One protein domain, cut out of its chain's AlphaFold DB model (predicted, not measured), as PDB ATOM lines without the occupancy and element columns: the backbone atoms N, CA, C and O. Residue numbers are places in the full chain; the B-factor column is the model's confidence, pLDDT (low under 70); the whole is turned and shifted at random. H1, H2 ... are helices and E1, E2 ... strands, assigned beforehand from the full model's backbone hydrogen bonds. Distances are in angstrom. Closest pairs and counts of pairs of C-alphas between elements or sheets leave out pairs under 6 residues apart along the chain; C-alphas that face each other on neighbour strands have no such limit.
ATOM      1  N   TYR A  53     104.174   8.917 -37.371       93.81
ATOM      2  CA  TYR A  53     103.465  10.163 -37.092       93.81
ATOM      3  C   TYR A  53     102.531  10.021 -35.883       93.81
ATOM      4  O   TYR A  53     102.619  10.780 -34.920       93.81
ATOM      5  N   ASP A  54     101.690   8.982 -35.873       94.31
ATOM      6  CA  ASP A  54     100.817   8.672 -34.735       94.31
ATOM      7  C   ASP A  54     101.640   8.343 -33.480       94.31
ATOM      8  O   ASP A  54     101.320   8.819 -32.386       94.31
ATOM      9  N   ASP A  55     102.712   7.553 -33.627       95.00
ATOM     10  CA  ASP A  55     103.594   7.180 -32.517       95.00
ATOM     11  C   ASP A  55     104.254   8.420 -31.894       95.00
ATOM     12  O   ASP A  55     104.211   8.591 -30.672       95.00
ATOM     13  N   PHE A  56     104.790   9.335 -32.708       95.94
ATOM     14  CA  PHE A  56     105.363  10.582 -32.212       95.94
ATOM     15  C   PHE A  56     104.307  11.500 -31.588       95.94
ATOM     16  O   PHE A  56     104.566  12.060 -30.525       95.94
ATOM     17  N   ALA A  57     103.105  11.621 -32.161       95.44
ATOM     18  CA  ALA A  57     102.023  12.421 -31.577       95.44
ATOM     19  C   ALA A  57     101.634  11.934 -30.166       95.44
ATOM     20  O   ALA A  57     101.454  12.733 -29.237       95.44
ATOM     21  N   ILE A  58     101.543  10.611 -29.983       95.31
ATOM     22  CA  ILE A  58     101.285   9.973 -28.685       95.31
ATOM     23  C   ILE A  58     102.435  10.257 -27.716       95.31
ATOM     24  O   ILE A  58     102.213  10.698 -26.585       95.31
ATOM     25  N   GLU A  59     103.672  10.027 -28.148       96.00
ATOM     26  CA  GLU A  59     104.865  10.250 -27.335       96.00
ATOM     27  C   GLU A  59     105.058  11.721 -26.953       96.00
ATOM     28  O   GLU A  59     105.463  12.019 -25.828       96.00
ATOM     29  N   LEU A  60     104.717  12.651 -27.844       95.62
ATOM     30  CA  LEU A  60     104.759  14.085 -27.592       95.62
ATOM     31  C   LEU A  60     103.772  14.477 -26.489       95.62
ATOM     32  O   LEU A  60     104.128  15.252 -25.603       95.62
ATOM     33  N   ASN A  61     102.561  13.913 -26.485       95.25
ATOM     34  CA  ASN A  61     101.623  14.108 -25.376       95.25
ATOM     35  C   ASN A  61     102.216  13.570 -24.056       95.25
ATOM     36  O   ASN A  61     102.217  14.271 -23.044       95.25
ATOM     37  N   HIS A  62     102.819  12.375 -24.077       94.44
ATOM     38  CA  HIS A  62     103.491  11.812 -22.900       94.44
ATOM     39  C   HIS A  62     104.681  12.648 -22.410       94.44
ATOM     40  O   HIS A  62     104.917  12.699 -21.199       94.44
ATOM     41  N   TRP A  63     105.417  13.316 -23.299       94.56
ATOM     42  CA  TRP A  63     106.491  14.240 -22.928       94.56
ATOM     43  C   TRP A  63     105.970  15.396 -22.069       94.56
ATOM     44  O   TRP A  63     106.555  15.704 -21.027       94.56
ATOM     45  N   TYR A  64     104.850  16.005 -22.459       92.31
ATOM     46  CA  TYR A  64     104.267  17.110 -21.698       92.31
ATOM     47  C   TYR A  64     103.626  16.659 -20.380       92.31
ATOM     48  O   TYR A  64     103.704  17.398 -19.397       92.31
ATOM     49  N   ASP A  65     103.094  15.436 -20.322       90.38
ATOM     50  CA  ASP A  65     102.497  14.878 -19.104       90.38
ATOM     51  C   ASP A  65     103.548  14.375 -18.096       90.38
ATOM     52  O   ASP A  65     103.518  14.727 -16.917       90.38
ATOM     53  N   SER A  66     104.495  13.552 -18.554       89.00
ATOM     54  CA  SER A  66     105.419  12.784 -17.699       89.00
ATOM     55  C   SER A  66     106.875  13.240 -17.781       89.00
ATOM     56  O   SER A  66     107.653  13.011 -16.859       89.00
ATOM     57  N   GLY A  67     107.268  13.910 -18.866       88.38
ATOM     58  CA  GLY A  67     108.663  14.244 -19.142       88.38
ATOM     59  C   GLY A  67     109.508  13.159 -19.774       88.38
ATOM     60  O   GLY A  67     110.717  13.346 -19.880       88.38
ATOM     61  N   LEU A  68     108.902  12.051 -20.190       89.56
ATOM     62  CA  LEU A  68     109.600  11.033 -20.960       89.56
ATOM     63  C   LEU A  68     109.846  11.554 -22.385       89.56
ATOM     64  O   LEU A  68     108.877  11.930 -23.049       89.56
ATOM     65  N   PRO A  69     111.105  11.633 -22.852       89.62
ATOM     66  CA  PRO A  69     111.400  12.136 -24.189       89.62
ATOM     67  C   PRO A  69     110.789  11.214 -25.255       89.62
ATOM     68  O   PRO A  69     110.811   9.990 -25.066       89.62
ATOM     69  N   PRO A  70     110.269  11.761 -26.372       93.31
ATOM     70  CA  PRO A  70     109.732  10.940 -27.446       93.31
ATOM     71  C   PRO A  70     110.812  10.027 -28.014       93.31
ATOM     72  O   PRO A  70     111.899  10.484 -28.373       93.31
ATOM     73  N   LYS A  71     110.520   8.730 -28.092       90.81
ATOM     74  CA  LYS A  71     111.469   7.753 -28.621       90.81
ATOM     75  C   LYS A  71     111.610   7.893 -30.116       90.81
ATOM     76  O   LYS A  71     112.682   7.583 -30.597       90.81
ATOM     77  N   SER A  72     110.572   8.328 -30.821       92.38
ATOM     78  CA  SER A  72     110.476   8.366 -32.283       92.38
ATOM     79  C   SER A  72     111.233   9.540 -32.910       92.38
ATOM     80  O   SER A  72     111.465   9.545 -34.117       92.38
ATOM     81  N   CYS A  73     111.658  10.517 -32.106       91.44
ATOM     82  CA  CYS A  73     112.413  11.670 -32.583       91.44
ATOM     83  C   CYS A  73     113.929  11.486 -32.509       91.44
ATOM     84  O   CYS A  73     114.442  10.584 -31.844       91.44
ATOM     85  N   ASP A  74     114.643  12.341 -33.229       89.25
ATOM     86  CA  ASP A  74     116.092  12.428 -33.163       89.25
ATOM     87  C   ASP A  74     116.586  13.203 -31.926       89.25
ATOM     88  O   ASP A  74     115.822  13.761 -31.127       89.25
ATOM     89  N   GLY A  75     117.908  13.211 -31.744       86.31
ATOM     90  CA  GLY A  75     118.538  13.900 -30.619       86.31
ATOM     91  C   GLY A  75     118.294  15.409 -30.621       86.31
ATOM     92  O   GLY A  75     118.145  15.992 -29.548       86.31
ATOM     93  N   ASP A  76     118.194  16.029 -31.797       88.00
ATOM     94  CA  ASP A  76     118.033  17.477 -31.940       88.00
ATOM     95  C   ASP A  76     116.612  17.917 -31.573       88.00
ATOM     96  O   ASP A  76     116.432  18.859 -30.793       88.00
ATOM     97  N   THR A  77     115.594  17.185 -32.034       91.31
ATOM     98  CA  THR A  77     114.195  17.400 -31.637       91.31
ATOM     99  C   THR A  77     114.018  17.172 -30.137       91.31
ATOM    100  O   THR A  77     113.430  18.007 -29.441       91.31
ATOM    101  N   SER A  78     114.580  16.081 -29.604       91.69
ATOM    102  CA  SER A  78     114.563  15.787 -28.166       91.69
ATOM    103  C   SER A  78     115.240  16.898 -27.350       91.69
ATOM    104  O   SER A  78     114.701  17.376 -26.344       91.69
ATOM    105  N   TYR A  79     116.389  17.391 -27.823       90.19
ATOM    106  CA  TYR A  79     117.097  18.514 -27.218       90.19
ATOM    107  C   TYR A  79     116.260  19.799 -27.233       90.19
ATOM    108  O   TYR A  79     116.175  20.475 -26.205       90.19
ATOM    109  N   ALA A  80     115.609  20.126 -28.355       92.44
ATOM    110  CA  ALA A  80     114.764  21.310 -28.485       92.44
ATOM    111  C   ALA A  80     113.571  21.279 -27.512       92.44
ATOM    112  O   ALA A  80     113.308  22.276 -26.830       92.44
ATOM    113  N   LEU A  81     112.903  20.126 -27.383       93.94
ATOM    114  CA  LEU A  81     111.817  19.912 -26.421       93.94
ATOM    115  C   LEU A  81     112.299  20.106 -24.978       93.94
ATOM    116  O   LEU A  81     111.687  20.853 -24.204       93.94
ATOM    117  N   ARG A  82     113.434  19.493 -24.620       94.00
ATOM    118  CA  ARG A  82     114.051  19.657 -23.296       94.00
ATOM    119  C   ARG A  82     114.385  21.119 -23.014       94.00
ATOM    120  O   ARG A  82     114.009  21.644 -21.967       94.00
ATOM    121  N   LEU A  83     115.040  21.792 -23.958       94.81
ATOM    122  CA  LEU A  83     115.443  23.187 -23.826       94.81
ATOM    123  C   LEU A  83     114.234  24.113 -23.637       94.81
ATOM    124  O   LEU A  83     114.286  25.035 -22.819       94.81
ATOM    125  N   GLN A  84     113.134  23.873 -24.355       94.81
ATOM    126  CA  GLN A  84     111.887  24.617 -24.181       94.81
ATOM    127  C   GLN A  84     111.335  24.451 -22.761       94.81
ATOM    128  O   GLN A  84     111.015  25.445 -22.104       94.81
ATOM    129  N   ARG A  85     111.275  23.210 -22.264       94.12
ATOM    130  CA  ARG A  85     110.789  22.914 -20.914       94.12
ATOM    131  C   ARG A  85     111.648  23.566 -19.837       94.12
ATOM    132  O   ARG A  85     111.107  24.201 -18.937       94.12
ATOM    133  N   GLU A  86     112.970  23.467 -19.947       95.44
ATOM    134  CA  GLU A  86     113.900  24.102 -19.007       95.44
ATOM    135  C   GLU A  86     113.749  25.627 -18.996       95.44
ATOM    136  O   GLU A  86     113.706  26.241 -17.932       95.44
ATOM    137  N   ARG A  87     113.634  26.257 -20.172       96.44
ATOM    138  CA  ARG A  87     113.463  27.715 -20.287       96.44
ATOM    139  C   ARG A  87     112.159  28.198 -19.657       96.44
ATOM    140  O   ARG A  87     112.154  29.260 -19.037       96.44
ATOM    141  N   LEU A  88     111.074  27.442 -19.803       94.94
ATOM    142  CA  LEU A  88     109.792  27.752 -19.165       94.94
ATOM    143  C   LEU A  88     109.843  27.497 -17.657       94.94
ATOM    144  O   LEU A  88     109.420  28.355 -16.883       94.94
ATOM    145  N   GLY A  89     110.470  26.397 -17.238       94.75
ATOM    146  CA  GLY A  89     110.698  26.076 -15.831       94.75
ATOM    147  C   GLY A  89     111.492  27.160 -15.097       94.75
ATOM    148  O   GLY A  89     111.093  27.573 -14.012       94.75
ATOM    149  N   ARG A  90     112.541  27.722 -15.720       96.56
ATOM    150  CA  ARG A  90     113.301  28.869 -15.171       96.56
ATOM    151  C   ARG A  90     112.453  30.129 -14.975       96.56
ATOM    152  O   ARG A  90     112.808  30.972 -14.162       96.56
ATOM    153  N   LYS A  91     111.346  30.263 -15.709       95.50
ATOM    154  CA  LYS A  91     110.370  31.354 -15.555       95.50
ATOM    155  C   LYS A  91     109.226  31.001 -14.597       95.50
ATOM    156  O   LYS A  91     108.307  31.799 -14.449       95.50
ATOM    157  N   GLY A  92     109.243  29.815 -13.983       95.38
ATOM    158  CA  GLY A  92     108.138  29.316 -13.161       95.38
ATOM    159  C   GLY A  92     106.864  29.034 -13.965       95.38
ATOM    160  O   GLY A  92     105.770  29.108 -13.410       95.38
ATOM    161  N   ILE A  93     106.995  28.757 -15.267       95.62
ATOM    162  CA  ILE A  93     105.875  28.502 -16.177       95.62
ATOM    163  C   ILE A  93     105.832  27.012 -16.513       95.62
ATOM    164  O   ILE A  93     106.803  26.450 -17.022       95.62
ATOM    165  N   ARG A  94     104.680  26.378 -16.292       93.19
ATOM    166  CA  ARG A  94     104.374  25.027 -16.767       93.19
ATOM    167  C   ARG A  94     103.552  25.118 -18.050       93.19
ATOM    168  O   ARG A  94     102.514  25.774 -18.086       93.19
ATOM    169  N   MET A  95     104.030  24.455 -19.100       93.31
ATOM    170  CA  MET A  95     103.277  24.256 -20.338       93.31
ATOM    171  C   MET A  95     102.550  22.915 -20.274       93.31
ATOM    172  O   MET A  95     103.161  21.892 -19.976       93.31
ATOM    173  N   ILE A  96     101.261  22.937 -20.588       91.69
ATOM    174  CA  ILE A  96     100.421  21.773 -20.840       91.69
ATOM    175  C   ILE A  96     100.093  21.795 -22.329       91.69
ATOM    176  O   ILE A  96      99.574  22.789 -22.844       91.69
ATOM    177  N   HIS A  97     100.407  20.708 -23.016       94.12
ATOM    178  CA  HIS A  97     100.206  20.586 -24.448       94.12
ATOM    179  C   HIS A  97      99.650  19.208 -24.768       94.12
ATOM    180  O   HIS A  97     100.245  18.195 -24.411       94.12
ATOM    181  N   TYR A  98      98.519  19.191 -25.462       94.81
ATOM    182  CA  TYR A  98      97.846  17.966 -25.860       94.81
ATOM    183  C   TYR A  98      97.370  18.065 -27.304       94.81
ATOM    184  O   TYR A  98      96.849  19.101 -27.725       94.81
ATOM    185  N   THR A  99      97.531  16.979 -28.051       94.25
ATOM    186  CA  THR A  99      97.125  16.861 -29.454       94.25
ATOM    187  C   THR A  99      96.280  15.615 -29.666       94.25
ATOM    188  O   THR A  99      96.584  14.544 -29.140       94.25
ATOM    189  N   ALA A 100      95.232  15.744 -30.471       93.31
ATOM    190  CA  ALA A 100      94.397  14.636 -30.920       93.31
ATOM    191  C   ALA A 100      93.999  14.847 -32.387       93.31
ATOM    192  O   ALA A 100      93.890  16.004 -32.807       93.31
ATOM    193  N   PRO A 101      93.727  13.784 -33.163       91.69
ATOM    194  CA  PRO A 101      93.300  13.950 -34.546       91.69
ATOM    195  C   PRO A 101      91.985  14.737 -34.618       91.69
ATOM    196  O   PRO A 101      91.140  14.659 -33.720       91.69
ATOM    197  N   ALA A 102      91.793  15.527 -35.672       87.88
ATOM    198  CA  ALA A 102      90.528  16.225 -35.877       87.88
ATOM    199  C   ALA A 102      89.420  15.240 -36.293       87.88
ATOM    200  O   ALA A 102      89.669  14.249 -36.970       87.88
ATOM    201  N   LYS A 103      88.160  15.517 -35.921       82.75
ATOM    202  CA  LYS A 103      87.012  14.664 -36.309       82.75
ATOM    203  C   LYS A 103      86.794  14.589 -37.820       82.75
ATOM    204  O   LYS A 103      86.298  13.587 -38.320       82.75
ATOM    205  N   GLU A 104      87.119  15.670 -38.518       76.06
ATOM    206  CA  GLU A 104      86.935  15.841 -39.958       76.06
ATOM    207  C   GLU A 104      88.315  15.966 -40.616       76.06
ATOM    208  O   GLU A 104      88.670  17.009 -41.158       76.06
ATOM    209  N   THR A 105      89.126  14.913 -40.491       76.25
ATOM    210  CA  THR A 105      90.453  14.816 -41.114       76.25
ATOM    211  C   THR A 105      90.416  13.825 -42.285       76.25
ATOM    212  O   THR A 105      89.812  12.759 -42.145       76.25
ATOM    213  N   PRO A 106      91.051  14.129 -43.436       76.06
ATOM    214  CA  PRO A 106      91.271  13.148 -44.501       76.06
ATOM    215  C   PRO A 106      92.309  12.074 -44.112       76.06
ATOM    216  O   PRO A 106      92.581  11.178 -44.908       76.06
ATOM    217  N   GLY A 107      92.860  12.152 -42.897       83.44
ATOM    218  CA  GLY A 107      93.960  11.328 -42.410       83.44
ATOM    219  C   GLY A 107      95.313  11.987 -42.661       83.44
ATOM    220  O   GLY A 107      95.397  13.102 -43.186       83.44
ATOM    221  N   THR A 108      96.377  11.291 -42.274       89.19
ATOM    222  CA  THR A 108      97.753  11.746 -42.469       89.19
ATOM    223  C   THR A 108      98.095  11.774 -43.957       89.19
ATOM    224  O   THR A 108      97.993  10.763 -44.654       89.19
ATOM    225  N   THR A 109      98.526  12.930 -44.452       91.12
ATOM    226  CA  THR A 109      99.090  13.062 -45.799       91.12
ATOM    227  C   THR A 109     100.606  13.112 -45.707       91.12
ATOM    228  O   THR A 109     101.146  13.628 -44.730       91.12
ATOM    229  N   TYR A 110     101.305  12.581 -46.707       90.19
ATOM    230  CA  TYR A 110     102.760  12.643 -46.763       90.19
ATOM    231  C   TYR A 110     103.247  12.960 -48.173       90.19
ATOM    232  O   TYR A 110     102.609  12.623 -49.171       90.19
ATOM    233  N   PHE A 111     104.391  13.633 -48.237       91.38
ATOM    234  CA  PHE A 111     105.117  13.892 -49.469       91.38
ATOM    235  C   PHE A 111     106.580  13.493 -49.291       91.38
ATOM    236  O   PHE A 111     107.298  14.104 -48.498       91.38
ATOM    237  N   SER A 112     107.011  12.489 -50.052       91.81
ATOM    238  CA  SER A 112     108.373  11.965 -49.996       91.81
ATOM    239  C   SER A 112     109.316  12.752 -50.905       91.81
ATOM    240  O   SER A 112     109.042  12.969 -52.088       91.81
ATOM    241  N   ARG A 113     110.474  13.144 -50.373       88.81
ATOM    242  CA  ARG A 113     111.617  13.659 -51.135       88.81
ATOM    243  C   ARG A 113     112.783  12.695 -51.016       88.81
ATOM    244  O   ARG A 113     113.303  12.478 -49.927       88.81
ATOM    245  N   ASN A 114     113.230  12.187 -52.156       87.56
ATOM    246  CA  ASN A 114     114.429  11.365 -52.238       87.56
ATOM    247  C   ASN A 114     115.644  12.254 -52.503       87.56
ATOM    248  O   ASN A 114     115.624  13.100 -53.399       87.56
ATOM    249  N   THR A 115     116.699  12.047 -51.731       82.38
ATOM    250  CA  THR A 115     118.035  12.587 -51.999       82.38
ATOM    251  C   THR A 115     118.972  11.440 -52.378       82.38
ATOM    252  O   THR A 115     118.573  10.276 -52.349       82.38
ATOM    253  N   ALA A 116     120.227  11.744 -52.716       82.69
ATOM    254  CA  ALA A 116     121.236  10.709 -52.957       82.69
ATOM    255  C   ALA A 116     121.552   9.868 -51.699       82.69
ATOM    256  O   ALA A 116     122.024   8.739 -51.817       82.69
ATOM    257  N   TRP A 117     121.287  10.415 -50.506       81.81
ATOM    258  CA  TRP A 117     121.742   9.856 -49.229       81.81
ATOM    259  C   TRP A 117     120.596   9.316 -48.360       81.81
ATOM    260  O   TRP A 117     120.791   8.339 -47.643       81.81
ATOM    261  N   TYR A 118     119.407   9.924 -48.418       83.62
ATOM    262  CA  TYR A 118     118.237   9.543 -47.616       83.62
ATOM    263  C   TYR A 118     116.908   9.989 -48.243       83.62
ATOM    264  O   TYR A 118     116.862  10.896 -49.083       83.62
ATOM    265  N   THR A 119     115.817   9.382 -47.783       89.31
ATOM    266  CA  THR A 119     114.443   9.798 -48.095       89.31
ATOM    267  C   THR A 119     113.839  10.539 -46.908       89.31
ATOM    268  O   THR A 119     114.004  10.120 -45.761       89.31
ATOM    269  N   VAL A 120     113.134  11.640 -47.178       91.38
ATOM    270  CA  VAL A 120     112.368  12.396 -46.178       91.38
ATOM    271  C   VAL A 120     110.900  12.382 -46.529       91.38
ATOM    272  O   VAL A 120     110.544  12.833 -47.616       91.38
ATOM    273  N   ASP A 121     110.062  11.998 -45.579       94.06
ATOM    274  CA  ASP A 121     108.621  12.174 -45.669       94.06
ATOM    275  C   ASP A 121     108.211  13.428 -44.899       94.06
ATOM    276  O   ASP A 121     108.428  13.561 -43.693       94.06
ATOM    277  N   LEU A 122     107.622  14.382 -45.618       94.50
ATOM    278  CA  LEU A 122     106.954  15.537 -45.033       94.50
ATOM    279  C   LEU A 122     105.503  15.147 -44.771       94.50
ATOM    280  O   LEU A 122     104.688  15.136 -45.695       94.50
ATOM    281  N   MET A 123     105.201  14.798 -43.526       94.94
ATOM    282  CA  MET A 123     103.888  14.330 -43.096       94.94
ATOM    283  C   MET A 123     103.085  15.477 -42.485       94.94
ATOM    284  O   MET A 123     103.645  16.361 -41.833       94.94
ATOM    285  N   ASN A 124     101.771  15.491 -42.696       93.94
ATOM    286  CA  ASN A 124     100.881  16.420 -42.018       93.94
ATOM    287  C   ASN A 124      99.487  15.839 -41.785       93.94
ATOM    288  O   ASN A 124      98.984  15.050 -42.588       93.94
ATOM    289  N   GLU A 125      98.844  16.286 -40.711       93.38
ATOM    290  CA  GLU A 125      97.446  15.974 -40.433       93.38
ATOM    291  C   GLU A 125      96.745  17.120 -39.697       93.38
ATOM    292  O   GLU A 125      97.346  17.849 -38.901       93.38
ATOM    293  N   HIS A 126      95.444  17.269 -39.952       92.00
ATOM    294  CA  HIS A 126      94.591  18.165 -39.185       92.00
ATOM    295  C   HIS A 126      94.343  17.614 -37.781       92.00
ATOM    296  O   HIS A 126      93.840  16.504 -37.602       92.00
ATOM    297  N   ILE A 127      94.637  18.434 -36.778       92.31
ATOM    298  CA  ILE A 127      94.556  18.080 -35.368       92.31
ATOM    299  C   ILE A 127      93.725  19.089 -34.579       92.31
ATOM    300  O   ILE A 127      93.563  20.254 -34.940       92.31
ATOM    301  N   THR A 128      93.237  18.628 -33.440       91.94
ATOM    302  CA  THR A 128      92.816  19.488 -32.339       91.94
ATOM    303  C   THR A 128      93.954  19.574 -31.338       91.94
ATOM    304  O   THR A 128      94.542  18.559 -30.955       91.94
ATOM    305  N   ARG A 129      94.288  20.792 -30.931       92.75
ATOM    306  CA  ARG A 129      95.400  21.075 -30.035       92.75
ATOM    307  C   ARG A 129      94.912  21.892 -28.855       92.75
ATOM    308  O   ARG A 129      94.256  22.913 -29.036       92.75
ATOM    309  N   ARG A 130      95.288  21.473 -27.653       93.69
ATOM    310  CA  ARG A 130      95.149  22.274 -26.441       93.69
ATOM    311  C   ARG A 130      96.517  22.737 -25.984       93.69
ATOM    312  O   ARG A 130      97.400  21.914 -25.758       93.69
ATOM    313  N   LEU A 131      96.675  24.043 -25.822       93.69
ATOM    314  CA  LEU A 131      97.887  24.662 -25.307       93.69
ATOM    315  C   LEU A 131      97.529  25.550 -24.118       93.69
ATOM    316  O   LEU A 131      96.802  26.533 -24.264       93.69
ATOM    317  N   ARG A 132      98.068  25.214 -22.946       94.25
ATOM    318  CA  ARG A 132      97.900  25.982 -21.714       94.25
ATOM    319  C   ARG A 132      99.259  26.299 -21.098       94.25
ATOM    320  O   ARG A 132     100.131  25.441 -21.020       94.25
ATOM    321  N   PHE A 133      99.412  27.526 -20.622       94.88
ATOM    322  CA  PHE A 133     100.527  27.965 -19.795       94.88
ATOM    323  C   PHE A 133      99.996  28.417 -18.446       94.88
ATOM    324  O   PHE A 133      99.021  29.166 -18.363       94.88
ATOM    325  N   GLU A 134     100.658  27.990 -17.388       95.25
ATOM    326  CA  GLU A 134     100.283  28.313 -16.018       95.25
ATOM    327  C   GLU A 134     101.523  28.553 -15.162       95.25
ATOM    328  O   GLU A 134     102.607  28.045 -15.445       95.25
ATOM    329  N   ASN A 135     101.359  29.366 -14.130       95.00
ATOM    330  CA  ASN A 135     102.370  29.672 -13.128       95.00
ATOM    331  C   ASN A 135     101.741  29.593 -11.726       95.00
ATOM    332  O   ASN A 135     100.598  29.166 -11.562       95.00
ATOM    333  N   SER A 136     102.466  30.049 -10.705       93.19
ATOM    334  CA  SER A 136     101.966  30.104  -9.325       93.19
ATOM    335  C   SER A 136     100.732  30.998  -9.132       93.19
ATOM    336  O   SER A 136      99.954  30.749  -8.218       93.19
ATOM    337  N   SER A 137     100.522  32.012  -9.982       92.75
ATOM    338  CA  SER A 137      99.339  32.889  -9.938       92.75
ATOM    339  C   SER A 137      98.109  32.313 -10.649       92.75
ATOM    340  O   SER A 137      97.027  32.889 -10.560       92.75
ATOM    341  N   GLY A 138      98.256  31.178 -11.338       93.12
ATOM    342  CA  GLY A 138      97.184  30.512 -12.065       93.12
ATOM    343  C   GLY A 138      97.461  30.405 -13.563       93.12
ATOM    344  O   GLY A 138      98.599  30.284 -14.014       93.12
ATOM    345  N   ILE A 139      96.391  30.392 -14.353       94.56
ATOM    346  CA  ILE A 139      96.451  30.170 -15.800       94.56
ATOM    347  C   ILE A 139      96.818  31.485 -16.493       94.56
ATOM    348  O   ILE A 139      96.068  32.454 -16.418       94.56
ATOM    349  N   ILE A 140      97.953  31.501 -17.193       93.88
ATOM    350  CA  ILE A 140      98.419  32.648 -17.990       93.88
ATOM    351  C   ILE A 140      97.736  32.644 -19.359       93.88
ATOM    352  O   ILE A 140      97.365  33.683 -19.897       93.88
ATOM    353  N   TYR A 141      97.598  31.455 -19.939       91.88
ATOM    354  CA  TYR A 141      97.054  31.257 -21.272       91.88
ATOM    355  C   TYR A 141      96.428  29.870 -21.348       91.88
ATOM    356  O   TYR A 141      97.007  28.909 -20.854       91.88
ATOM    357  N   ASP A 142      95.262  29.750 -21.968       92.44
ATOM    358  CA  ASP A 142      94.608  28.469 -22.236       92.44
ATOM    359  C   ASP A 142      93.841  28.594 -23.543       92.44
ATOM    360  O   ASP A 142      93.040  29.519 -23.722       92.44
ATOM    361  N   ARG A 143      94.113  27.687 -24.475       87.94
ATOM    362  CA  ARG A 143      93.440  27.674 -25.762       87.94
ATOM    363  C   ARG A 143      93.320  26.269 -26.319       87.94
ATOM    364  O   ARG A 143      94.310  25.554 -26.433       87.94
ATOM    365  N   ASP A 144      92.120  25.990 -26.813       89.44
ATOM    366  CA  ASP A 144      91.850  24.920 -27.764       89.44
ATOM    367  C   ASP A 144      91.809  25.495 -29.190       89.44
ATOM    368  O   ASP A 144      91.034  26.420 -29.479       89.44
ATOM    369  N   SER A 145      92.641  24.968 -30.088       86.75
ATOM    370  CA  SER A 145      92.713  25.357 -31.497       86.75
ATOM    371  C   SER A 145      92.627  24.158 -32.439       86.75
ATOM    372  O   SER A 145      92.987  23.033 -32.093       86.75
ATOM    373  N   ASP A 146      92.117  24.423 -33.642       88.38
ATOM    374  CA  ASP A 146      92.217  23.501 -34.769       88.38
ATOM    375  C   ASP A 146      93.510  23.861 -35.514       88.38
ATOM    376  O   ASP A 146      93.620  24.950 -36.088       88.38
ATOM    377  N   ASP A 147      94.486  22.964 -35.479       91.19
ATOM    378  CA  ASP A 147      95.818  23.161 -36.048       91.19
ATOM    379  C   ASP A 147      96.088  22.079 -37.106       91.19
ATOM    380  O   ASP A 147      95.378  21.081 -37.213       91.19
ATOM    381  N   THR A 148      97.125  22.270 -37.907       92.00
ATOM    382  CA  THR A 148      97.756  21.202 -38.678       92.00
ATOM    383  C   THR A 148      99.118  20.949 -38.059       92.00
ATOM    384  O   THR A 148      99.911  21.884 -37.908       92.00
ATOM    385  N   MET A 149      99.372  19.705 -37.672       94.94
ATOM    386  CA  MET A 149     100.691  19.278 -37.226       94.94
ATOM    387  C   MET A 149     101.471  18.785 -38.439       94.94
ATOM    388  O   MET A 149     100.924  18.095 -39.296       94.94
ATOM    389  N   TYR A 150     102.727  19.201 -38.520       95.38
ATOM    390  CA  TYR A 150     103.662  18.813 -39.560       95.38
ATOM    391  C   TYR A 150     104.832  18.091 -38.924       95.38
ATOM    392  O   TYR A 150     105.355  18.538 -37.902       95.38
ATOM    393  N   GLU A 151     105.278  17.027 -39.572       96.00
ATOM    394  CA  GLU A 151     106.445  16.260 -39.168       96.00
ATOM    395  C   GLU A 151     107.348  16.005 -40.369       96.00
ATOM    396  O   GLU A 151     106.888  15.790 -41.488       96.00
ATOM    397  N   SER A 152     108.655  16.058 -40.138       94.38
ATOM    398  CA  SER A 152     109.662  15.648 -41.117       94.38
ATOM    399  C   SER A 152     110.304  14.355 -40.641       94.38
ATOM    400  O   SER A 152     111.055  14.354 -39.664       94.38
ATOM    401  N   VAL A 153     110.000  13.260 -41.330       93.75
ATOM    402  CA  VAL A 153     110.502  11.927 -41.008       93.75
ATOM    403  C   VAL A 153     111.640  11.588 -41.954       93.75
ATOM    404  O   VAL A 153     111.449  11.524 -43.163       93.75
ATOM    405  N   VAL A 154     112.827  11.348 -41.409       90.69
ATOM    406  CA  VAL A 154     113.950  10.815 -42.183       90.69
ATOM    407  C   VAL A 154     113.891   9.294 -42.128       90.69
ATOM    408  O   VAL A 154     113.896   8.699 -41.047       90.69
ATOM    409  N   HIS A 155     113.811   8.674 -43.301       87.00
ATOM    410  CA  HIS A 155     113.799   7.227 -43.480       87.00
ATOM    411  C   HIS A 155     115.206   6.671 -43.665       87.00
ATOM    412  O   HIS A 155     116.183   7.413 -43.767       87.00
ATOM    413  N   THR A 156     115.284   5.338 -43.700       73.88
ATOM    414  CA  THR A 156     116.527   4.589 -43.857       73.88
ATOM    415  C   THR A 156     117.380   5.162 -44.998       73.88
ATOM    416  O   THR A 156     116.884   5.293 -46.120       73.88
ATOM    417  N   PRO A 157     118.643   5.519 -44.721       72.88
ATOM    418  CA  PRO A 157     119.564   6.035 -45.727       72.88
ATOM    419  C   PRO A 157     119.946   4.980 -46.763       72.88
ATOM    420  O   PRO A 157     119.813   3.777 -46.539       72.88
ATOM    421  N   ASN A 158     120.526   5.441 -47.866       78.88
ATOM    422  CA  ASN A 158     121.282   4.571 -48.756       78.88
ATOM    423  C   ASN A 158     122.483   3.988 -47.984       78.88
ATOM    424  O   ASN A 158     123.363   4.736 -47.556       78.88
ATOM    425  N   GLU A 159     122.526   2.663 -47.801       77.12
ATOM    426  CA  GLU A 159     123.580   1.984 -47.027       77.12
ATOM    427  C   GLU A 159     124.991   2.218 -47.596       77.12
ATOM    428  O   GLU A 159     125.970   2.193 -46.850       77.12
ATOM    429  N   ALA A 160     125.107   2.521 -48.894       77.81
ATOM    430  CA  ALA A 160     126.379   2.891 -49.516       77.81
ATOM    431  C   ALA A 160     126.887   4.280 -49.067       77.81
ATOM    432  O   ALA A 160     128.088   4.538 -49.066       77.81
ATOM    433  N   GLU A 161     125.986   5.160 -48.625       81.56
ATOM    434  CA  GLU A 161     126.249   6.583 -48.369       81.56
ATOM    435  C   GLU A 161     126.170   6.951 -46.874       81.56
ATOM    436  O   GLU A 161     126.122   8.127 -46.510       81.56
ATOM    437  N   LEU A 162     126.203   5.961 -45.970       82.31
ATOM    438  CA  LEU A 162     126.089   6.162 -44.510       82.31
ATOM    439  C   LEU A 162     127.131   7.119 -43.912       82.31
ATOM    440  O   LEU A 162     126.932   7.651 -42.820       82.31
ATOM    441  N   HIS A 163     128.255   7.313 -44.596       82.69
ATOM    442  CA  HIS A 163     129.345   8.181 -44.168       82.69
ATOM    443  C   HIS A 163     129.053   9.675 -44.397       82.69
ATOM    444  O   HIS A 163     129.654  10.513 -43.726       82.69
ATOM    445  N   HIS A 164     128.116  10.015 -45.290       83.06
ATOM    446  CA  HIS A 164     127.682  11.394 -45.547       83.06
ATOM    447  C   HIS A 164     126.585  11.880 -44.599       83.06
ATOM    448  O   HIS A 164     126.301  13.077 -44.550       83.06
ATOM    449  N   MET A 165     125.973  10.977 -43.834       83.94
ATOM    450  CA  MET A 165     124.906  11.318 -42.905       83.94
ATOM    451  C   MET A 165     125.399  11.266 -41.465       83.94
ATOM    452  O   MET A 165     125.969  10.270 -41.022       83.94
ATOM    453  N   THR A 166     125.136  12.331 -40.717       86.69
ATOM    454  CA  THR A 166     125.462  12.430 -39.293       86.69
ATOM    455  C   THR A 166     124.218  12.276 -38.436       86.69
ATOM    456  O   THR A 166     123.149  12.755 -38.804       86.69
ATOM    457  N   MET A 167     124.371  11.661 -37.266       85.75
ATOM    458  CA  MET A 167     123.304  11.536 -36.283       85.75
ATOM    459  C   MET A 167     123.848  11.664 -34.860       85.75
ATOM    460  O   MET A 167     124.985  11.291 -34.558       85.75
ATOM    461  N   THR A 168     123.005  12.180 -33.974       87.56
ATOM    462  CA  THR A 168     123.268  12.257 -32.538       87.56
ATOM    463  C   THR A 168     123.125  10.869 -31.909       87.56
ATOM    464  O   THR A 168     122.061  10.258 -31.982       87.56
ATOM    465  N   CYS A 169     124.195  10.359 -31.288       88.94
ATOM    466  CA  CYS A 169     124.200   9.050 -30.633       88.94
ATOM    467  C   CYS A 169     123.093   8.962 -29.559       88.94
ATOM    468  O   CYS A 169     123.135   9.745 -28.605       88.94
ATOM    469  N   PRO A 170     122.168   7.983 -29.629       84.88
ATOM    470  CA  PRO A 170     121.092   7.844 -28.643       84.88
ATOM    471  C   PRO A 170     121.560   7.580 -27.206       84.88
ATOM    472  O   PRO A 170     120.818   7.858 -26.268       84.88
ATOM    473  N   ASN A 171     122.767   7.033 -27.021       88.06
ATOM    474  CA  ASN A 171     123.287   6.701 -25.694       88.06
ATOM    475  C   ASN A 171     124.056   7.865 -25.043       88.06
ATOM    476  O   ASN A 171     123.841   8.159 -23.872       88.06
ATOM    477  N   CYS A 172     124.949   8.541 -25.781       88.62
ATOM    478  CA  CYS A 172     125.831   9.573 -25.208       88.62
ATOM    479  C   CYS A 172     125.632  10.991 -25.760       88.62
ATOM    480  O   CYS A 172     126.240  11.929 -25.250       88.62
ATOM    481  N   GLY A 173     124.814  11.174 -26.799       86.06
ATOM    482  CA  GLY A 173     124.559  12.486 -27.398       86.06
ATOM    483  C   GLY A 173     125.670  13.025 -28.307       86.06
ATOM    484  O   GLY A 173     125.565  14.154 -28.773       86.06
ATOM    485  N   ALA A 174     126.728  12.258 -28.588       89.69
ATOM    486  CA  ALA A 174     127.773  12.686 -29.516       89.69
ATOM    487  C   ALA A 174     127.316  12.570 -30.981       89.69
ATOM    488  O   ALA A 174     126.824  11.518 -31.401       89.69
ATOM    489  N   VAL A 175     127.533  13.625 -31.770       90.25
ATOM    490  CA  VAL A 175     127.239  13.642 -33.211       90.25
ATOM    491  C   VAL A 175     128.325  12.878 -33.958       90.25
ATOM    492  O   VAL A 175     129.504  13.207 -33.852       90.25
ATOM    493  N   ASN A 176     127.933  11.843 -34.695       90.12
ATOM    494  CA  ASN A 176     128.846  10.985 -35.448       90.12
ATOM    495  C   ASN A 176     128.233  10.605 -36.801       90.12
ATOM    496  O   ASN A 176     127.004  10.606 -36.926       90.12
ATOM    497  N   PRO A 177     129.047  10.248 -37.812       90.06
ATOM    498  CA  PRO A 177     128.519   9.651 -39.030       90.06
ATOM    499  C   PRO A 177     127.813   8.329 -38.704       90.06
ATOM    500  O   PRO A 177     128.240   7.586 -37.816       90.06
ATOM    501  N   VAL A 178     126.736   8.017 -39.424       89.06
ATOM    502  CA  VAL A 178     125.939   6.809 -39.162       89.06
ATOM    503  C   VAL A 178     126.760   5.540 -39.369       89.06
ATOM    504  O   VAL A 178     126.616   4.597 -38.594       89.06
ATOM    505  N   SER A 179     127.698   5.545 -40.318       89.69
ATOM    506  CA  SER A 179     128.661   4.451 -40.501       89.69
ATOM    507  C   SER A 179     129.531   4.178 -39.265       89.69
ATOM    508  O   SER A 179     129.873   3.029 -39.007       89.69
ATOM    509  N   ALA A 180     129.870   5.198 -38.470       91.38
ATOM    510  CA  ALA A 180     130.594   4.992 -37.217       91.38
ATOM    511  C   ALA A 180     129.671   4.424 -36.132       91.38
ATOM    512  O   ALA A 180     130.074   3.552 -35.372       91.38
ATOM    513  N   LEU A 181     128.407   4.853 -36.075       90.94
ATOM    514  CA  LEU A 181     127.444   4.347 -35.086       90.94
ATOM    515  C   LEU A 181     127.097   2.864 -35.288       90.94
ATOM    516  O   LEU A 181     126.804   2.178 -34.307       90.94
ATOM    517  N   THR A 182     127.176   2.355 -36.523       90.44
ATOM    518  CA  THR A 182     126.999   0.923 -36.817       90.44
ATOM    519  C   THR A 182     128.221   0.072 -36.472       90.44
ATOM    520  O   THR A 182     128.085  -1.135 -36.290       90.44
ATOM    521  N   GLN A 183     129.399   0.683 -36.340       91.62
ATOM    522  CA  GLN A 183     130.644   0.018 -35.932       91.62
ATOM    523  C   GLN A 183     130.954   0.209 -34.437       91.62
ATOM    524  O   GLN A 183     131.705  -0.569 -33.855       91.62
ATOM    525  N   GLY A 184     130.346   1.216 -33.811       93.00
ATOM    526  CA  GLY A 184     130.532   1.590 -32.413       93.00
ATOM    527  C   GLY A 184     130.775   3.089 -32.282       93.00
ATOM    528  O   GLY A 184     131.697   3.640 -32.878       93.00
ATOM    529  N   CYS A 185     129.950   3.768 -31.480       93.12
ATOM    530  CA  CYS A 185     130.116   5.198 -31.239       93.12
ATOM    531  C   CYS A 185     131.524   5.500 -30.679       93.12
ATOM    532  O   CYS A 185     131.854   4.961 -29.624       93.12
ATOM    533  N   PRO A 186     132.305   6.420 -31.280       93.31
ATOM    534  CA  PRO A 186     133.671   6.737 -30.838       93.31
ATOM    535  C   PRO A 186     133.801   7.207 -29.382       93.31
ATOM    536  O   PRO A 186     134.892   7.195 -28.822       93.31
ATOM    537  N   TYR A 187     132.697   7.647 -28.772       93.19
ATOM    538  CA  TYR A 187     132.682   8.215 -27.424       93.19
ATOM    539  C   TYR A 187     132.199   7.235 -26.353       93.19
ATOM    540  O   TYR A 187     132.661   7.295 -25.218       93.19
ATOM    541  N   CYS A 188     131.257   6.347 -26.681       94.88
ATOM    542  CA  CYS A 188     130.644   5.439 -25.704       94.88
ATOM    543  C   CYS A 188     130.661   3.964 -26.121       94.88
ATOM    544  O   CYS A 188     130.075   3.133 -25.431       94.88
ATOM    545  N   ASN A 189     131.284   3.640 -27.259       94.12
ATOM    546  CA  ASN A 189     131.405   2.304 -27.852       94.12
ATOM    547  C   ASN A 189     130.079   1.552 -28.053       94.12
ATOM    548  O   ASN A 189     130.065   0.344 -28.277       94.12
ATOM    549  N   THR A 190     128.943   2.248 -27.985       92.88
ATOM    550  CA  THR A 190     127.630   1.642 -28.219       92.88
ATOM    551  C   THR A 190     127.421   1.449 -29.710       92.88
ATOM    552  O   THR A 190     127.615   2.386 -30.487       92.88
ATOM    553  N   VAL A 191     127.029   0.237 -30.087       93.06
ATOM    554  CA  VAL A 191     126.762  -0.162 -31.469       93.06
ATOM    555  C   VAL A 191     125.259  -0.104 -31.714       93.06
ATOM    556  O   VAL A 191     124.484  -0.626 -30.912       93.06
ATOM    557  N   PHE A 192     124.855   0.516 -32.819       89.81
ATOM    558  CA  PHE A 192     123.456   0.637 -33.225       89.81
ATOM    559  C   PHE A 192     123.222  -0.069 -34.555       89.81
ATOM    560  O   PHE A 192     124.049   0.009 -35.460       89.81
ATOM    561  N   GLN A 193     122.076  -0.725 -34.710       87.75
ATOM    562  CA  GLN A 193     121.640  -1.169 -36.030       87.75
ATOM    563  C   GLN A 193     120.989   0.004 -36.766       87.75
ATOM    564  O   GLN A 193     120.420   0.899 -36.145       87.75
ATOM    565  N   VAL A 194     121.012  -0.004 -38.101       84.75
ATOM    566  CA  VAL A 194     120.368   1.056 -38.903       84.75
ATOM    567  C   VAL A 194     118.877   1.187 -38.554       84.75
ATOM    568  O   VAL A 194     118.373   2.298 -38.431       84.75
ATOM    569  N   LYS A 195     118.201   0.066 -38.272       83.56
ATOM    570  CA  LYS A 195     116.805   0.030 -37.797       83.56
ATOM    571  C   LYS A 195     116.588   0.667 -36.414       83.56
ATOM    572  O   LYS A 195     115.468   1.018 -36.074       83.56
ATOM    573  N   ASP A 196     117.643   0.779 -35.605       84.12
ATOM    574  CA  ASP A 196     117.594   1.455 -34.305       84.12
ATOM    575  C   ASP A 196     117.800   2.967 -34.474       84.12
ATOM    576  O   ASP A 196     117.537   3.741 -33.554       84.12
ATOM    577  N   LEU A 197     118.286   3.401 -35.638       85.56
ATOM    578  CA  LEU A 197     118.559   4.796 -35.961       85.56
ATOM    579  C   LEU A 197     117.484   5.410 -36.857       85.56
ATOM    580  O   LEU A 197     117.283   6.609 -36.743       85.56
ATOM    581  N   PHE A 198     116.773   4.625 -37.670       88.00
ATOM    582  CA  PHE A 198     115.742   5.087 -38.610       88.00
ATOM    583  C   PHE A 198     114.485   4.208 -38.560       88.00
ATOM    584  O   PHE A 198     114.604   3.007 -38.308       88.00
ATOM    585  N   PRO A 199     113.295   4.749 -38.881       90.81
ATOM    586  CA  PRO A 199     113.007   6.152 -39.207       90.81
ATOM    587  C   PRO A 199     112.952   7.060 -37.968       90.81
ATOM    588  O   PRO A 199     112.728   6.585 -36.854       90.81
ATOM    589  N   ARG A 200     113.158   8.371 -38.154       91.56
ATOM    590  CA  ARG A 200     113.118   9.367 -37.063       91.56
ATOM    591  C   ARG A 200     112.417  10.648 -37.458       91.56
ATOM    592  O   ARG A 200     112.644  11.172 -38.546       91.56
ATOM    593  N   VAL A 201     111.652  11.199 -36.521       94.38
ATOM    594  CA  VAL A 201     111.137  12.568 -36.610       94.38
ATOM    595  C   VAL A 201     112.274  13.541 -36.301       94.38
ATOM    596  O   VAL A 201     112.807  13.548 -35.194       94.38
ATOM    597  N   THR A 202     112.647  14.344 -37.292       91.75
ATOM    598  CA  THR A 202     113.740  15.336 -37.210       91.75
ATOM    599  C   THR A 202     113.243  16.759 -36.999       91.75
ATOM    600  O   THR A 202     113.994  17.650 -36.610       91.75
ATOM    601  N   ASN A 203     111.967  17.003 -37.291       92.69
ATOM    602  CA  ASN A 203     111.343  18.292 -37.072       92.69
ATOM    603  C   ASN A 203     109.838  18.117 -36.891       92.69
ATOM    604  O   ASN A 203     109.216  17.313 -37.586       92.69
ATOM    605  N   THR A 204     109.258  18.916 -36.000       94.94
ATOM    606  CA  THR A 204     107.813  19.017 -35.807       94.94
ATOM    607  C   THR A 204     107.412  20.472 -35.598       94.94
ATOM    608  O   THR A 204     108.082  21.228 -34.890       94.94
ATOM    609  N   TYR A 205     106.314  20.890 -36.223       93.44
ATOM    610  CA  TYR A 205     105.752  22.219 -36.019       93.44
ATOM    611  C   TYR A 205     104.242  22.232 -36.239       93.44
ATOM    612  O   TYR A 205     103.663  21.363 -36.887       93.44
ATOM    613  N   PHE A 206     103.597  23.259 -35.692       93.31
ATOM    614  CA  PHE A 206     102.147  23.411 -35.702       93.31
ATOM    615  C   PHE A 206     101.769  24.693 -36.432       93.31
ATOM    616  O   PHE A 206     102.268  25.769 -36.094       93.31
ATOM    617  N   ILE A 207     100.864  24.593 -37.405       89.81
ATOM    618  CA  ILE A 207     100.285  25.754 -38.083       89.81
ATOM    619  C   ILE A 207      98.807  25.836 -37.737       89.81
ATOM    620  O   ILE A 207      98.045  24.898 -37.953       89.81
ATOM    621  N   ARG A 208      98.381  26.994 -37.237       85.06
ATOM    622  CA  ARG A 208      96.983  27.245 -36.891       85.06
ATOM    623  C   ARG A 208      96.100  27.222 -38.138       85.06
ATOM    624  O   ARG A 208      96.305  28.022 -39.055       85.06
ATOM    625  N   ASN A 209      95.061  26.389 -38.136       78.38
ATOM    626  CA  ASN A 209      94.090  26.356 -39.222       78.38
ATOM    627  C   ASN A 209      92.943  27.344 -38.959       78.38
ATOM    628  O   ASN A 209      91.934  27.055 -38.314       78.38
TER     629      ASN A 209
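This is residues 53 to 209 of the 282 residues of an uncharacterized protein of Coprococcus sp (UniProt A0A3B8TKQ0). One sheet of five strands is folded into an L by its long hairpin E3 and E4, whose strands both bend near their middles; E2, E3, E4 and E7 make one limb, and E1 with the other halves of E3 and E4 makes the second. The sheet wraps round H1, while H2, on the opposite face, spans from E7 to the far end of E1, and a small head with the short hairpin E5 and E6 and the helices H3 and H4 lies beyond one end of the first limb. The printed part has 157 residues with four named helices and seven named strands, in the order H1 H2 E1 E2 E3 E4 E5 E6 H3 H4 E7, and the class is mixed, helices and strands. The large sheet is branched at E3, with antiparallel neighbours throughout, and the small sheet E5 - E6 is antiparallel too. The whole is flat and only just compact, close to loose, with a radius of gyration of the C-alphas of 17.5 A and spans of 53 by 38 by 18 A.

H1, residues 53 to 66, is on the branched sheet, which curls round it. H1 comes closest to E1, residues 94 to 101, at the C-alphas of Asn 61 and Tyr 98, 5.4 A apart. H2, residues 75 to 89, is near H1, with 8 pairs of C-alphas within 10 A, and is on the opposite face of that sheet at a height over the sheet of 6.6 A. It only just lies over E1, with 3 of its 15 C-alphas on that strand, and runs along the strands at 24 degrees to E1 on the local plane. The closest C-alphas of H2 and E7, residues 200 to 208, are those of Thr 77 and Thr 202, 6.0 A apart. E3, residues 119 to 135, bends by 78 degrees at residue 126. On one side of it lie E1, beside residues 127 to 134, and E2, residues 109 to 114, beside residues 119 to 124; on the other side lies E4, residues 138 to 154, which bends by 79 degrees at residue 146. E2, E3 and E4 form a meander, each strand the antiparallel neighbour of the one before. Within hydrogen-bond range are N 96 and O 132 at 2.8 A for E1 and E3, N 113 and O 120 at 2.8 A for E2 and E3, N 129 and O 145 at 2.8 A for E3 and E4, and N 150 and O 205 at 2.9 A for E4 and E7. E5, residues 166 to 168, and E6, residues 175 to 177, form a hairpin, with N 167 and O 176 at 2.9 A. The closest C-alphas of H2 and E5 are those of Gly 75 and Thr 168, 5.4 A apart. H3, residues 178 to 183, and H4, residues 194 to 197, are close but not clearly touching, with the C-alphas of Thr 182 and Val 194 7.0 A apart; neither is on the branched sheet. Each O i to N i+4 pair in H1 and H2 is within hydrogen-bond range, as is 1 of 2 in H3, while H4 is too short for such a pair.

H1 begins at C-alpha 53, (103.465, 10.163, -37.092), and is 19.7 A long; H2 is 20.7 A. E1 measures 23.7 A, E2 16.7 A, E3 42.0 A and E4 39.7 A. C-alpha 126, where E3 bends, is at (94.591, 18.165, -39.185). E5, E6, H3 and H4 are short, and E7, 24.1 A long, ends at C-alpha 208, (96.983, 27.245, -36.891).

The C-alphas of Ser 137 and Ala 160, the two farthest apart, are 56.5 A from each other. The printed part has no cut. The link from E4 to E5, 11 residues, is long. The mean pLDDT of the printed part is 90.3, and no printed residue is under 70.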